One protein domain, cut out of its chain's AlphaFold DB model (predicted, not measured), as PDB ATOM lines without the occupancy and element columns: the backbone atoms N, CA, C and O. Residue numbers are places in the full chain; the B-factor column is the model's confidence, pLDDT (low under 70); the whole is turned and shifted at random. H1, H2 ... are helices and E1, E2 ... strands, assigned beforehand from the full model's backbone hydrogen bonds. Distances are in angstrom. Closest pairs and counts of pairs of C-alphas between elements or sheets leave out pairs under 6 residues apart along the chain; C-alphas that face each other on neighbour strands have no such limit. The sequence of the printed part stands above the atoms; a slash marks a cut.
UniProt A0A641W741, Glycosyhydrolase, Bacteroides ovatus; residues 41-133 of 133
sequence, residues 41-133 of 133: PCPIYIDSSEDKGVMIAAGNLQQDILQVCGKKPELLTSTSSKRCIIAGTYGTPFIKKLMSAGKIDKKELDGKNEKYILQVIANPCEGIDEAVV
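This is residues 41 to 133 of the 133 residues of the protein "Glycosyhydrolase" of Bacteroides ovatus (UniProt A0A641W741). A small, twisted sheet of four short strands, in the order E1, E2, E4, E3, has the long helix H1 packed on its E1 and E2 part; the short helix H2 only grazes it, and a long loop leads from H2 to E3. The 93 printed residues, under half in named elements, run E1 H1 E2 H2 E3 E4: a mixed sheet, class mixed. The whole is compact, radius of gyration of the C-alphas 13.1 A, spanning 38 by 29 by 21 A.

Start at E2, residues 83 to 87, parallel to E1, residues 44 to 46, with N 45 and O 85 within hydrogen-bond range at 2.8 A. On its other side E2 is parallel to E4, residues 130 to 132; see N 86 and O 132, 2.8 A. E4 forms an antiparallel hairpin with E3, residues 120 to 122; see N 121 and O 131, 2.8 A. H1, residues 52 to 69, is on the sheet; its closest C-alphas to E1 are those of Ala 58 and Ile 44, 7.7 A. E1, H1 and E2 make a strand-helix-strand unit, two parallel neighbour strands with a helix between, its crossover left-handed. H2, residues 93 to 100, is apart from H1. In H1 and H2 every O i to N i+4 pair is within hydrogen-bond range.

From C-alpha 52 at (17.791, 141.996, -12.012) H1 runs 25.7 A; E2 spans 13.1 A, H2 10.4 A, E4 7.2 A, E1 and E3 6.6 A each. E4 ends at C-alpha 132, (16.518, 145.302, 8.968).

Look for the two farthest C-alphas, Gly 70 and Gly 111, 38.9 A apart. The printed part has no cut; the links H1 to E2 and H2 to E3 are long; residues 78 to 80 have pLDDT under 70.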
ATOM      1  N   PRO A  41      12.481 158.187   5.615       95.31
ATOM      2  CA  PRO A  41      12.672 156.745   5.593       95.31
ATOM      3  C   PRO A  41      14.157 156.382   5.634       95.31
ATOM      4  O   PRO A  41      15.001 157.108   5.104       95.31
ATOM      5  N   CYS A  42      14.466 155.236   6.235       94.81
ATOM      6  CA  CYS A  42      15.795 154.650   6.158       94.81
ATOM      7  C   CYS A  42      16.147 154.309   4.698       94.81
ATOM      8  O   CYS A  42      15.280 153.853   3.947       94.81
ATOM      9  N   PRO A  43      17.410 154.495   4.289       95.75
ATOM     10  CA  PRO A  43      17.864 154.070   2.975       95.75
ATOM     11  C   PRO A  43      17.855 152.543   2.835       95.75
ATOM     12  O   PRO A  43      17.911 151.813   3.827       95.75
ATOM     13  N   ILE A  44      17.838 152.073   1.589       96.56
ATOM     14  CA  ILE A  44      17.893 150.654   1.225       96.56
ATOM     15  C   ILE A  44      19.259 150.369   0.612       96.56
ATOM     16  O   ILE A  44      19.612 150.953  -0.407       96.56
ATOM     17  N   TYR A  45      20.024 149.473   1.216       95.44
ATOM     18  CA  TYR A  45      21.247 148.933   0.645       95.44
ATOM     19  C   TYR A  45      20.950 147.620  -0.076       95.44
ATOM     20  O   TYR A  45      20.266 146.744   0.458       95.44
ATOM     21  N   ILE A  46      21.506 147.485  -1.275       94.19
ATOM     22  CA  ILE A  46      21.471 146.259  -2.065       94.19
ATOM     23  C   ILE A  46      22.819 146.093  -2.770       94.19
ATOM     24  O   ILE A  46      23.380 147.063  -3.288       94.19
ATOM     25  N   ASP A  47      23.363 144.877  -2.772       93.88
ATOM     26  CA  ASP A  47      24.601 144.598  -3.499       93.88
ATOM     27  C   ASP A  47      24.388 144.832  -5.001       93.88
ATOM     28  O   ASP A  47      23.436 144.337  -5.602       93.88
ATOM     29  N   SER A  48      25.320 145.521  -5.660       91.75
ATOM     30  CA  SER A  48      25.233 145.770  -7.108       91.75
ATOM     31  C   SER A  48      25.335 144.497  -7.960       91.75
ATOM     32  O   SER A  48      25.120 144.552  -9.167       91.75
ATOM     33  N   SER A  49      25.723 143.371  -7.353       94.12
ATOM     34  CA  SER A  49      25.797 142.052  -7.985       94.12
ATOM     35  C   SER A  49      24.500 141.243  -7.878       94.12
ATOM     36  O   SER A  49      24.508 140.078  -8.266       94.12
ATOM     37  N   GLU A  50      23.437 141.794  -7.288       95.62
ATOM     38  CA  GLU A  50      22.138 141.120  -7.200       95.62
ATOM     39  C   GLU A  50      21.496 140.906  -8.574       95.62
ATOM     40  O   GLU A  50      21.720 141.651  -9.535       95.62
ATOM     41  N   ASP A  51      20.635 139.893  -8.646       96.50
ATOM     42  CA  ASP A  51      19.878 139.604  -9.853       96.50
ATOM     43  C   ASP A  51      18.922 140.750 -10.201       96.50
ATOM     44  O   ASP A  51      18.328 141.408  -9.343       96.50
ATOM     45  N   LYS A  52      18.678 140.937 -11.503       96.81
ATOM     46  CA  LYS A  52      17.791 141.996 -12.012       96.81
ATOM     47  C   LYS A  52      16.399 141.970 -11.368       96.81
ATOM     48  O   LYS A  52      15.819 143.028 -11.142       96.81
ATOM     49  N   GLY A  53      15.864 140.783 -11.076       97.44
ATOM     50  CA  GLY A  53      14.571 140.634 -10.401       97.44
ATOM     51  C   GLY A  53      14.570 141.218  -8.986       97.44
ATOM     52  O   GLY A  53      13.634 141.926  -8.621       97.44
ATOM     53  N   VAL A  54      15.649 141.005  -8.229       96.25
ATOM     54  CA  VAL A  54      15.824 141.557  -6.877       96.25
ATOM     55  C   VAL A  54      15.989 143.075  -6.943       96.25
ATOM     56  O   VAL A  54      15.352 143.797  -6.180       96.25
ATOM     57  N   MET A  55      16.742 143.584  -7.925       96.25
ATOM     58  CA  MET A  55      16.873 145.030  -8.155       96.25
ATOM     59  C   MET A  55      15.525 145.697  -8.479       96.25
ATOM     60  O   MET A  55      15.242 146.794  -7.996       96.25
ATOM     61  N   ILE A  56      14.666 145.032  -9.262       97.62
ATOM     62  CA  ILE A  56      13.295 145.500  -9.529       97.62
ATOM     63  C   ILE A  56      12.467 145.493  -8.240       97.62
ATOM     64  O   ILE A  56      11.790 146.479  -7.951       97.62
ATOM     65  N   ALA A  57      12.544 144.425  -7.441       97.75
ATOM     66  CA  ALA A  57      11.830 144.332  -6.169       97.75
ATOM     67  C   ALA A  57      12.255 145.433  -5.182       97.75
ATOM     68  O   ALA A  57      11.398 146.063  -4.566       97.75
ATOM     69  N   ALA A  58      13.552 145.738  -5.091       96.75
ATOM     70  CA  ALA A  58      14.055 146.851  -4.290       96.75
ATOM     71  C   ALA A  58      13.504 148.202  -4.778       96.75
ATOM     72  O   ALA A  58      13.065 149.021  -3.971       96.75
ATOM     73  N   GLY A  59      13.456 148.418  -6.098       97.69
ATOM     74  CA  GLY A  59      12.837 149.607  -6.689       97.69
ATOM     75  C   GLY A  59      11.344 149.738  -6.363       97.69
ATOM     76  O   GLY A  59      10.876 150.837  -6.057       97.69
ATOM     77  N   ASN A  60      10.611 148.621  -6.362       98.38
ATOM     78  CA  ASN A  60       9.206 148.585  -5.950       98.38
ATOM     79  C   ASN A  60       9.054 148.915  -4.460       98.38
ATOM     80  O   ASN A  60       8.244 149.769  -4.117       98.38
ATOM     81  N   LEU A  61       9.901 148.359  -3.589       97.75
ATOM     82  CA  LEU A  61       9.892 148.685  -2.161       97.75
ATOM     83  C   LEU A  61      10.137 150.184  -1.904       97.75
ATOM     84  O   LEU A  61       9.463 150.785  -1.066       97.75
ATOM     85  N   GLN A  62      11.046 150.828  -2.649       98.00
ATOM     86  CA  GLN A  62      11.204 152.288  -2.563       98.00
ATOM     87  C   GLN A  62       9.910 153.024  -2.928       98.00
ATOM     88  O   GLN A  62       9.580 154.046  -2.320       98.00
ATOM     89  N   GLN A  63       9.204 152.543  -3.955       98.44
ATOM     90  CA  GLN A  63       7.956 153.137  -4.411       98.44
ATOM     91  C   GLN A  63       6.835 152.943  -3.385       98.44
ATOM     92  O   GLN A  63       6.098 153.895  -3.134       98.44
ATOM     93  N   ASP A  64       6.752 151.776  -2.752       98.06
ATOM     94  CA  ASP A  64       5.772 151.478  -1.707       98.06
ATOM     95  C   ASP A  64       5.985 152.373  -0.480       98.06
ATOM     96  O   ASP A  64       5.049 153.021  -0.010       98.06
ATOM     97  N   ILE A  65       7.235 152.512  -0.018       97.00
ATOM     98  CA  ILE A  65       7.577 153.419   1.090       97.00
ATOM     99  C   ILE A  65       7.241 154.872   0.730       97.00
ATOM    100  O   ILE A  65       6.711 155.602   1.567       97.00
ATOM    101  N   LEU A  66       7.473 155.302  -0.516       97.56
ATOM    102  CA  LEU A  66       7.046 156.627  -0.975       97.56
ATOM    103  C   LEU A  66       5.523 156.800  -0.889       97.56
ATOM    104  O   LEU A  66       5.072 157.838  -0.412       97.56
ATOM    105  N   GLN A  67       4.736 155.816  -1.328       98.06
ATOM    106  CA  GLN A  67       3.272 155.915  -1.295       98.06
ATOM    107  C   GLN A  67       2.722 155.946   0.136       98.06
ATOM    108  O   GLN A  67       1.781 156.684   0.416       98.06
ATOM    109  N   VAL A  68       3.324 155.185   1.055       95.12
ATOM    110  CA  VAL A  68       2.871 155.112   2.453       95.12
ATOM    111  C   VAL A  68       3.361 156.304   3.280       95.12
ATOM    112  O   VAL A  68       2.630 156.812   4.129       95.12
ATOM    113  N   CYS A  69       4.596 156.755   3.059       93.19
ATOM    114  CA  CYS A  69       5.277 157.702   3.947       93.19
ATOM    115  C   CYS A  69       5.529 159.081   3.318       93.19
ATOM    116  O   CYS A  69       6.032 159.979   3.992       93.19
ATOM    117  N   GLY A  70       5.223 159.265   2.032       96.12
ATOM    118  CA  GLY A  70       5.363 160.537   1.315       96.12
ATOM    119  C   GLY A  70       6.798 160.919   0.933       96.12
ATOM    120  O   GLY A  70       7.002 161.945   0.287       96.12
ATOM    121  N   LYS A  71       7.804 160.108   1.290       96.94
ATOM    122  CA  LYS A  71       9.196 160.291   0.857       96.94
ATOM    123  C   LYS A  71       9.792 158.986   0.360       96.94
ATOM    124  O   LYS A  71       9.597 157.935   0.963       96.94
ATOM    125  N   LYS A  72      10.553 159.081  -0.728       97.00
ATOM    126  CA  LYS A  72      11.243 157.942  -1.329       97.00
ATOM    127  C   LYS A  72      12.563 157.695  -0.589       97.00
ATOM    128  O   LYS A  72      13.339 158.643  -0.468       97.00
ATOM    129  N   PRO A  73      12.833 156.474  -0.102       96.12
ATOM    130  CA  PRO A  73      14.129 156.144   0.474       96.12
ATOM    131  C   PRO A  73      15.208 156.149  -0.604       96.12
ATOM    132  O   PRO A  73      14.944 155.823  -1.760       96.12
ATOM    133  N   GLU A  74      16.430 156.506  -0.228       94.81
ATOM    134  CA  GLU A  74      17.593 156.404  -1.107       94.81
ATOM    135  C   GLU A  74      17.996 154.934  -1.298       94.81
ATOM    136  O   GLU A  74      17.859 154.132  -0.374       94.81
ATOM    137  N   LEU A  75      18.482 154.581  -2.492       91.69
ATOM    138  CA  LEU A  75      19.080 153.273  -2.751       91.69
ATOM    139  C   LEU A  75      20.600 153.423  -2.712       91.69
ATOM    140  O   LEU A  75      21.184 154.114  -3.545       91.69
ATOM    141  N   LEU A  76      21.218 152.803  -1.717       84.56
ATOM    142  CA  LEU A  76      22.642 152.896  -1.456       84.56
ATOM    143  C   LEU A  76      23.389 151.759  -2.139       84.56
ATOM    144  O   LEU A  76      23.006 150.595  -2.050       84.56
ATOM    145  N   THR A  77      24.527 152.105  -2.728       70.00
ATOM    146  CA  THR A  77      25.550 151.150  -3.175       70.00
ATOM    147  C   THR A  77      26.739 151.086  -2.208       70.00
ATOM    148  O   THR A  77      27.656 150.292  -2.405       70.00
ATOM    149  N   SER A  78      26.735 151.901  -1.141       66.62
ATOM    150  CA  SER A  78      27.762 151.923  -0.088       66.62
ATOM    151  C   SER A  78      27.172 152.264   1.286       66.62
ATOM    152  O   SER A  78      26.105 152.865   1.391       66.62
ATOM    153  N   THR A  79      27.846 151.852   2.359       63.59
ATOM    154  CA  THR A  79      27.352 151.965   3.738       63.59
ATOM    155  C   THR A  79      27.676 153.342   4.327       63.59
ATOM    156  O   THR A  79      28.768 153.551   4.851       63.59
ATOM    157  N   SER A  80      26.745 154.295   4.230       67.56
ATOM    158  CA  SER A  80      26.917 155.672   4.738       67.56
ATOM    159  C   SER A  80      25.923 156.075   5.833       67.56
ATOM    160  O   SER A  80      26.044 157.155   6.410       67.56
ATOM    161  N   SER A  81      24.940 155.222   6.136       77.31
ATOM    162  CA  SER A  81      23.886 155.506   7.109       77.31
ATOM    163  C   SER A  81      24.017 154.637   8.353       77.31
ATOM    164  O   SER A  81      24.212 153.429   8.255       77.31
ATOM    165  N   LYS A  82      23.788 155.246   9.522       87.44
ATOM    166  CA  LYS A  82      23.697 154.548  10.814       87.44
ATOM    167  C   LYS A  82      22.580 153.503  10.856       87.44
ATOM    168  O   LYS A  82      22.681 152.550  11.618       87.44
ATOM    169  N   ARG A  83      21.514 153.687  10.070       93.75
ATOM    170  CA  ARG A  83      20.412 152.726   9.936       93.75
ATOM    171  C   ARG A  83      20.005 152.548   8.485       93.75
ATOM    172  O   ARG A  83      19.922 153.534   7.752       93.75
ATOM    173  N   CYS A  84      19.724 151.319   8.078       95.62
ATOM    174  CA  CYS A  84      19.249 151.023   6.731       95.62
ATOM    175  C   CYS A  84      18.421 149.735   6.686       95.62
ATOM    176  O   CYS A  84      18.378 148.959   7.639       95.62
ATOM    177  N   ILE A  85      17.760 149.527   5.556       96.88
ATOM    178  CA  ILE A  85      17.293 148.210   5.130       96.88
ATOM    179  C   ILE A  85      18.425 147.588   4.314       96.88
ATOM    180  O   ILE A  85      19.012 148.276   3.482       96.88
ATOM    181  N   ILE A  86      18.738 146.317   4.526       96.06
ATOM    182  CA  ILE A  86      19.726 145.566   3.747       96.06
ATOM    183  C   ILE A  86      18.976 144.416   3.097       96.06
ATOM    184  O   ILE A  86      18.511 143.526   3.790       96.06
ATOM    185  N   ALA A  87      18.853 144.426   1.776       96.06
ATOM    186  CA  ALA A  87      18.220 143.332   1.050       96.06
ATOM    187  C   ALA A  87      19.270 142.589   0.227       96.06
ATOM    188  O   ALA A  87      20.085 143.216  -0.454       96.06
ATOM    189  N   GLY A  88      19.233 141.258   0.262       95.44
ATOM    190  CA  GLY A  88      20.087 140.462  -0.603       95.44
ATOM    191  C   GLY A  88      19.785 138.969  -0.602       95.44
ATOM    192  O   GLY A  88      19.054 138.447   0.241       95.44
ATOM    193  N   THR A  89      20.376 138.280  -1.568       96.19
ATOM    194  CA  THR A  89      20.253 136.839  -1.785       96.19
ATOM    195  C   THR A  89      21.377 136.091  -1.060       96.19
ATOM    196  O   THR A  89      22.492 136.585  -0.936       96.19
ATOM    197  N   TYR A  90      21.135 134.850  -0.618       94.88
ATOM    198  CA  TYR A  90      22.074 134.013   0.161       94.88
ATOM    199  C   TYR A  90      23.547 134.027  -0.315       94.88
ATOM    200  O   TYR A  90      24.476 133.909   0.483       94.88
ATOM    201  N   GLY A  91      23.789 134.172  -1.622       91.75
ATOM    202  CA  GLY A  91      25.122 134.149  -2.221       91.75
ATOM    203  C   GLY A  91      25.828 135.501  -2.379       91.75
ATOM    204  O   GLY A  91      26.990 135.494  -2.810       91.75
ATOM    205  N   THR A  92      25.186 136.632  -2.086       95.31
ATOM    206  CA  THR A  92      25.753 137.953  -2.396       95.31
ATOM    207  C   THR A  92      26.766 138.438  -1.360       95.31
ATOM    208  O   THR A  92      26.794 137.932  -0.231       95.31
ATOM    209  N   PRO A  93      27.704 139.328  -1.753       95.25
ATOM    210  CA  PRO A  93      28.852 139.695  -0.927       95.25
ATOM    211  C   PRO A  93      28.499 140.135   0.495       95.25
ATOM    212  O   PRO A  93      29.163 139.707   1.445       95.25
ATOM    213  N   PHE A  94      27.470 140.960   0.666       93.94
ATOM    214  CA  PHE A  94      27.066 141.469   1.968       93.94
ATOM    215  C   PHE A  94      26.419 140.376   2.823       93.94
ATOM    216  O   PHE A  94      26.814 140.188   3.976       93.94
ATOM    217  N   ILE A  95      25.509 139.579   2.255       96.06
ATOM    218  CA  ILE A  95      24.869 138.463   2.970       96.06
ATOM    219  C   ILE A  95      25.906 137.415   3.394       96.06
ATOM    220  O   ILE A  95      25.903 136.956   4.538       96.06
ATOM    221  N   LYS A  96      26.893 137.117   2.539       96.12
ATOM    222  CA  LYS A  96      28.040 136.263   2.893       96.12
ATOM    223  C   LYS A  96      28.850 136.811   4.065       96.12
ATOM    224  O   LYS A  96      29.265 136.024   4.919       96.12
ATOM    225  N   LYS A  97      29.081 138.127   4.131       95.75
ATOM    226  CA  LYS A  97      29.775 138.758   5.268       95.75
ATOM    227  C   LYS A  97      28.969 138.616   6.555       95.75
ATOM    228  O   LYS A  97      29.548 138.254   7.575       95.75
ATOM    229  N   LEU A  98      27.653 138.830   6.506       96.94
ATOM    230  CA  LEU A  98      26.779 138.649   7.670       96.94
ATOM    231  C   LEU A  98      26.785 137.203   8.176       96.94
ATOM    232  O   LEU A  98      26.927 136.984   9.379       96.94
ATOM    233  N   MET A  99      26.717 136.220   7.275       96.25
ATOM    234  CA  MET A  99      26.823 134.804   7.641       96.25
ATOM    235  C   MET A  99      28.202 134.450   8.207       96.25
ATOM    236  O   MET A  99      28.299 133.765   9.221       96.25
ATOM    237  N   SER A 100      29.278 134.949   7.590       95.94
ATOM    238  CA  SER A 100      30.652 134.701   8.056       95.94
ATOM    239  C   SER A 100      30.918 135.323   9.429       95.94
ATOM    240  O   SER A 100      31.689 134.779  10.213       95.94
ATOM    241  N   ALA A 101      30.254 136.440   9.735       96.56
ATOM    242  CA  ALA A 101      30.279 137.087  11.043       96.56
ATOM    243  C   ALA A 101      29.310 136.456  12.064       96.56
ATOM    244  O   ALA A 101      29.194 136.968  13.174       96.56
ATOM    245  N   GLY A 102      28.588 135.389  11.698       95.81
ATOM    246  CA  GLY A 102      27.633 134.705  12.574       95.81
ATOM    247  C   GLY A 102      26.358 135.498  12.880       95.81
ATOM    248  O   GLY A 102      25.655 135.160  13.825       95.81
ATOM    249  N   LYS A 103      26.055 136.551  12.108       96.69
ATOM    250  CA  LYS A 103      24.868 137.407  12.308       96.69
ATOM    251  C   LYS A 103      23.611 136.855  11.643       96.69
ATOM    252  O   LYS A 103      22.509 137.245  12.001       96.69
ATOM    253  N   ILE A 104      23.787 135.962  10.674       96.38
ATOM    254  CA  ILE A 104      22.723 135.185  10.038       96.38
ATOM    255  C   ILE A 104      23.155 133.721  10.087       96.38
ATOM    256  O   ILE A 104      24.259 133.397   9.639       96.38
ATOM    257  N   ASP A 105      22.306 132.830  10.605       95.50
ATOM    258  CA  ASP A 105      22.578 131.394  10.533       95.50
ATOM    259  C   ASP A 105      22.322 130.898   9.107       95.50
ATOM    260  O   ASP A 105      21.186 130.848   8.634       95.50
ATOM    261  N   LYS A 106      23.384 130.479   8.411       94.31
ATOM    262  CA  LYS A 106      23.271 129.980   7.036       94.31
ATOM    263  C   LYS A 106      22.268 128.827   6.917       94.31
ATOM    264  O   LYS A 106      21.619 128.697   5.883       94.31
ATOM    265  N   LYS A 107      22.128 127.988   7.955       95.19
ATOM    266  CA  LYS A 107      21.247 126.803   7.947       95.19
ATOM    267  C   LYS A 107      19.773 127.175   7.803       95.19
ATOM    268  O   LYS A 107      18.943 126.340   7.434       95.19
ATOM    269  N   GLU A 108      19.424 128.421   8.103       94.50
ATOM    270  CA  GLU A 108      18.072 128.915   7.910       94.50
ATOM    271  C   GLU A 108      17.695 129.070   6.433       94.50
ATOM    272  O   GLU A 108      16.506 128.947   6.133       94.50
ATOM    273  N   LEU A 109      18.673 129.231   5.535       94.81
ATOM    274  CA  LEU A 109      18.483 129.426   4.091       94.81
ATOM    275  C   LEU A 109      19.045 128.274   3.237       94.81
ATOM    276  O   LEU A 109      18.470 127.950   2.201       94.81
ATOM    277  N   ASP A 110      20.144 127.647   3.662       94.56
ATOM    278  CA  ASP A 110      20.892 126.652   2.880       94.56
ATOM    279  C   ASP A 110      20.006 125.472   2.445       94.56
ATOM    280  O   ASP A 110      19.383 124.801   3.272       94.56
ATOM    281  N   GLY A 111      19.940 125.224   1.134       94.56
ATOM    282  CA  GLY A 111      19.157 124.129   0.550       94.56
ATOM    283  C   GLY A 111      17.633 124.283   0.629       94.56
ATOM    284  O   GLY A 111      16.921 123.316   0.350       94.56
ATOM    285  N   LYS A 112      17.110 125.458   1.007       96.19
ATOM    286  CA  LYS A 112      15.664 125.720   1.071       96.19
ATOM    287  C   LYS A 112      15.191 126.517  -0.141       96.19
ATOM    288  O   LYS A 112      15.865 127.430  -0.601       96.19
ATOM    289  N   ASN A 113      13.996 126.190  -0.623       96.44
ATOM    290  CA  ASN A 113      13.381 126.869  -1.762       96.44
ATOM    291  C   ASN A 113      12.565 128.073  -1.290       96.44
ATOM    292  O   ASN A 113      11.789 127.940  -0.346       96.44
ATOM    293  N   GLU A 114      12.751 129.222  -1.950       94.94
ATOM    294  CA  GLU A 114      11.975 130.463  -1.748       94.94
ATOM    295  C   GLU A 114      11.816 130.884  -0.273       94.94
ATOM    296  O   GLU A 114      10.827 131.493   0.137       94.94
ATOM    297  N   LYS A 115      12.811 130.553   0.553       95.94
ATOM    298  CA  LYS A 115      12.856 130.916   1.966       95.94
ATOM    299  C   LYS A 115      13.539 132.271   2.123       95.94
ATOM    300  O   LYS A 115      14.572 132.521   1.513       95.94
ATOM    301  N   TYR A 116      12.999 133.095   3.013       96.25
ATOM    302  CA  TYR A 116      13.624 134.330   3.467       96.25
ATOM    303  C   TYR A 116      13.774 134.343   4.992       96.25
ATOM    304  O   TYR A 116      13.122 133.570   5.713       96.25
ATOM    305  N   ILE A 117      14.640 135.238   5.453       95.56
ATOM    306  CA  ILE A 117      14.749 135.686   6.839       95.56
ATOM    307  C   ILE A 117      14.431 137.179   6.823       95.56
ATOM    308  O   ILE A 117      14.769 137.858   5.860       95.56
ATOM    309  N   LEU A 118      13.748 137.651   7.858       95.50
ATOM    310  CA  LEU A 118      13.523 139.067   8.105       95.50
ATOM    311  C   LEU A 118      13.834 139.314   9.576       95.50
ATOM    312  O   LEU A 118      13.130 138.792  10.444       95.50
ATOM    313  N   GLN A 119      14.891 140.063   9.862       95.62
ATOM    314  CA  GLN A 119      15.304 140.321  11.239       95.62
ATOM    315  C   GLN A 119      15.992 141.672  11.398       95.62
ATOM    316  O   GLN A 119      16.568 142.218  10.463       95.62
ATOM    317  N   VAL A 120      15.963 142.203  12.617       96.69
ATOM    318  CA  VAL A 120      16.757 143.379  12.979       96.69
ATOM    319  C   VAL A 120      18.118 142.905  13.476       96.69
ATOM    320  O   VAL A 120      18.203 142.148  14.442       96.69
ATOM    321  N   ILE A 121      19.187 143.357  12.826       97.06
ATOM    322  CA  ILE A 121      20.570 143.050  13.187       97.06
ATOM    323  C   ILE A 121      21.228 144.315  13.727       97.06
ATOM    324  O   ILE A 121      21.345 145.321  13.024       97.06
ATOM    325  N   ALA A 122      21.720 144.245  14.963       96.00
ATOM    326  CA  ALA A 122      22.564 145.285  15.534       96.00
ATOM    327  C   ALA A 122      23.990 145.206  14.963       96.00
ATOM    328  O   ALA A 122      24.575 144.125  14.831       96.00
ATOM    329  N   ASN A 123      24.565 146.369  14.673       95.44
ATOM    330  CA  ASN A 123      25.919 146.557  14.164       95.44
ATOM    331  C   ASN A 123      26.267 145.649  12.968       95.44
ATOM    332  O   ASN A 123      27.277 144.952  13.058       95.44
ATOM    333  N   PRO A 124      25.475 145.554  11.877       95.25
ATOM    334  CA  PRO A 124      25.655 144.542  10.821       95.25
ATOM    335  C   PRO A 124      27.035 144.603  10.149       95.25
ATOM    336  O   PRO A 124      27.644 143.558   9.900       95.25
ATOM    337  N   CYS A 125      27.589 145.799   9.973       92.44
ATOM    338  CA  CYS A 125      28.984 146.032   9.613       92.44
ATOM    339  C   CYS A 125      29.467 147.357  10.220       92.44
ATOM    340  O   CYS A 125      28.695 148.080  10.845       92.44
ATOM    341  N   GLU A 126      30.744 147.679  10.029       90.56
ATOM    342  CA  GLU A 126      31.289 148.973  10.439       90.56
ATOM    343  C   GLU A 126      30.497 150.130   9.804       90.56
ATOM    344  O   GLU A 126      30.158 150.086   8.620       90.56
ATOM    345  N   GLY A 127      30.170 151.144  10.609       90.19
ATOM    346  CA  GLY A 127      29.440 152.339  10.174       90.19
ATOM    347  C   GLY A 127      27.909 152.226  10.168       90.19
ATOM    348  O   GLY A 127      27.247 153.250  10.014       90.19
ATOM    349  N   ILE A 128      27.345 151.032  10.379       93.56
ATOM    350  CA  ILE A 128      25.896 150.821  10.512       93.56
ATOM    351  C   ILE A 128      25.610 150.358  11.938       93.56
ATOM    352  O   ILE A 128      26.084 149.301  12.341       93.56
ATOM    353  N   ASP A 129      24.816 151.121  12.684       94.50
ATOM    354  CA  ASP A 129      24.453 150.819  14.071       94.50
ATOM    355  C   ASP A 129      23.379 149.712  14.127       94.50
ATOM    356  O   ASP A 129      23.395 148.867  15.021       94.50
ATOM    357  N   GLU A 130      22.444 149.690  13.172       95.69
ATOM    358  CA  GLU A 130      21.325 148.740  13.133       95.69
ATOM    359  C   GLU A 130      20.735 148.629  11.719       95.69
ATOM    360  O   GLU A 130      20.642 149.631  11.009       95.69
ATOM    361  N   ALA A 131      20.295 147.442  11.302       96.69
ATOM    362  CA  ALA A 131      19.576 147.267  10.040       96.69
ATOM    363  C   ALA A 131      18.458 146.234  10.140       96.69
ATOM    364  O   ALA A 131      18.578 145.265  10.884       96.69
ATOM    365  N   VAL A 132      17.411 146.411   9.335       97.06
ATOM    366  CA  VAL A 132      16.518 145.302   8.968       97.06
ATOM    367  C   VAL A 132      17.156 144.577   7.793       97.06
ATOM    368  O   VAL A 132      17.465 145.221   6.789       97.06
ATOM    369  N   VAL A 133      17.369 143.271   7.940       96.75
ATOM    370  CA  VAL A 133      17.985 142.390   6.940       96.75
ATOM    371  C   VAL A 133      17.038 141.262   6.573       96.75
ATOM    372  O   VAL A 133      16.483 140.649   7.519       96.75
TER     373      VAL A 133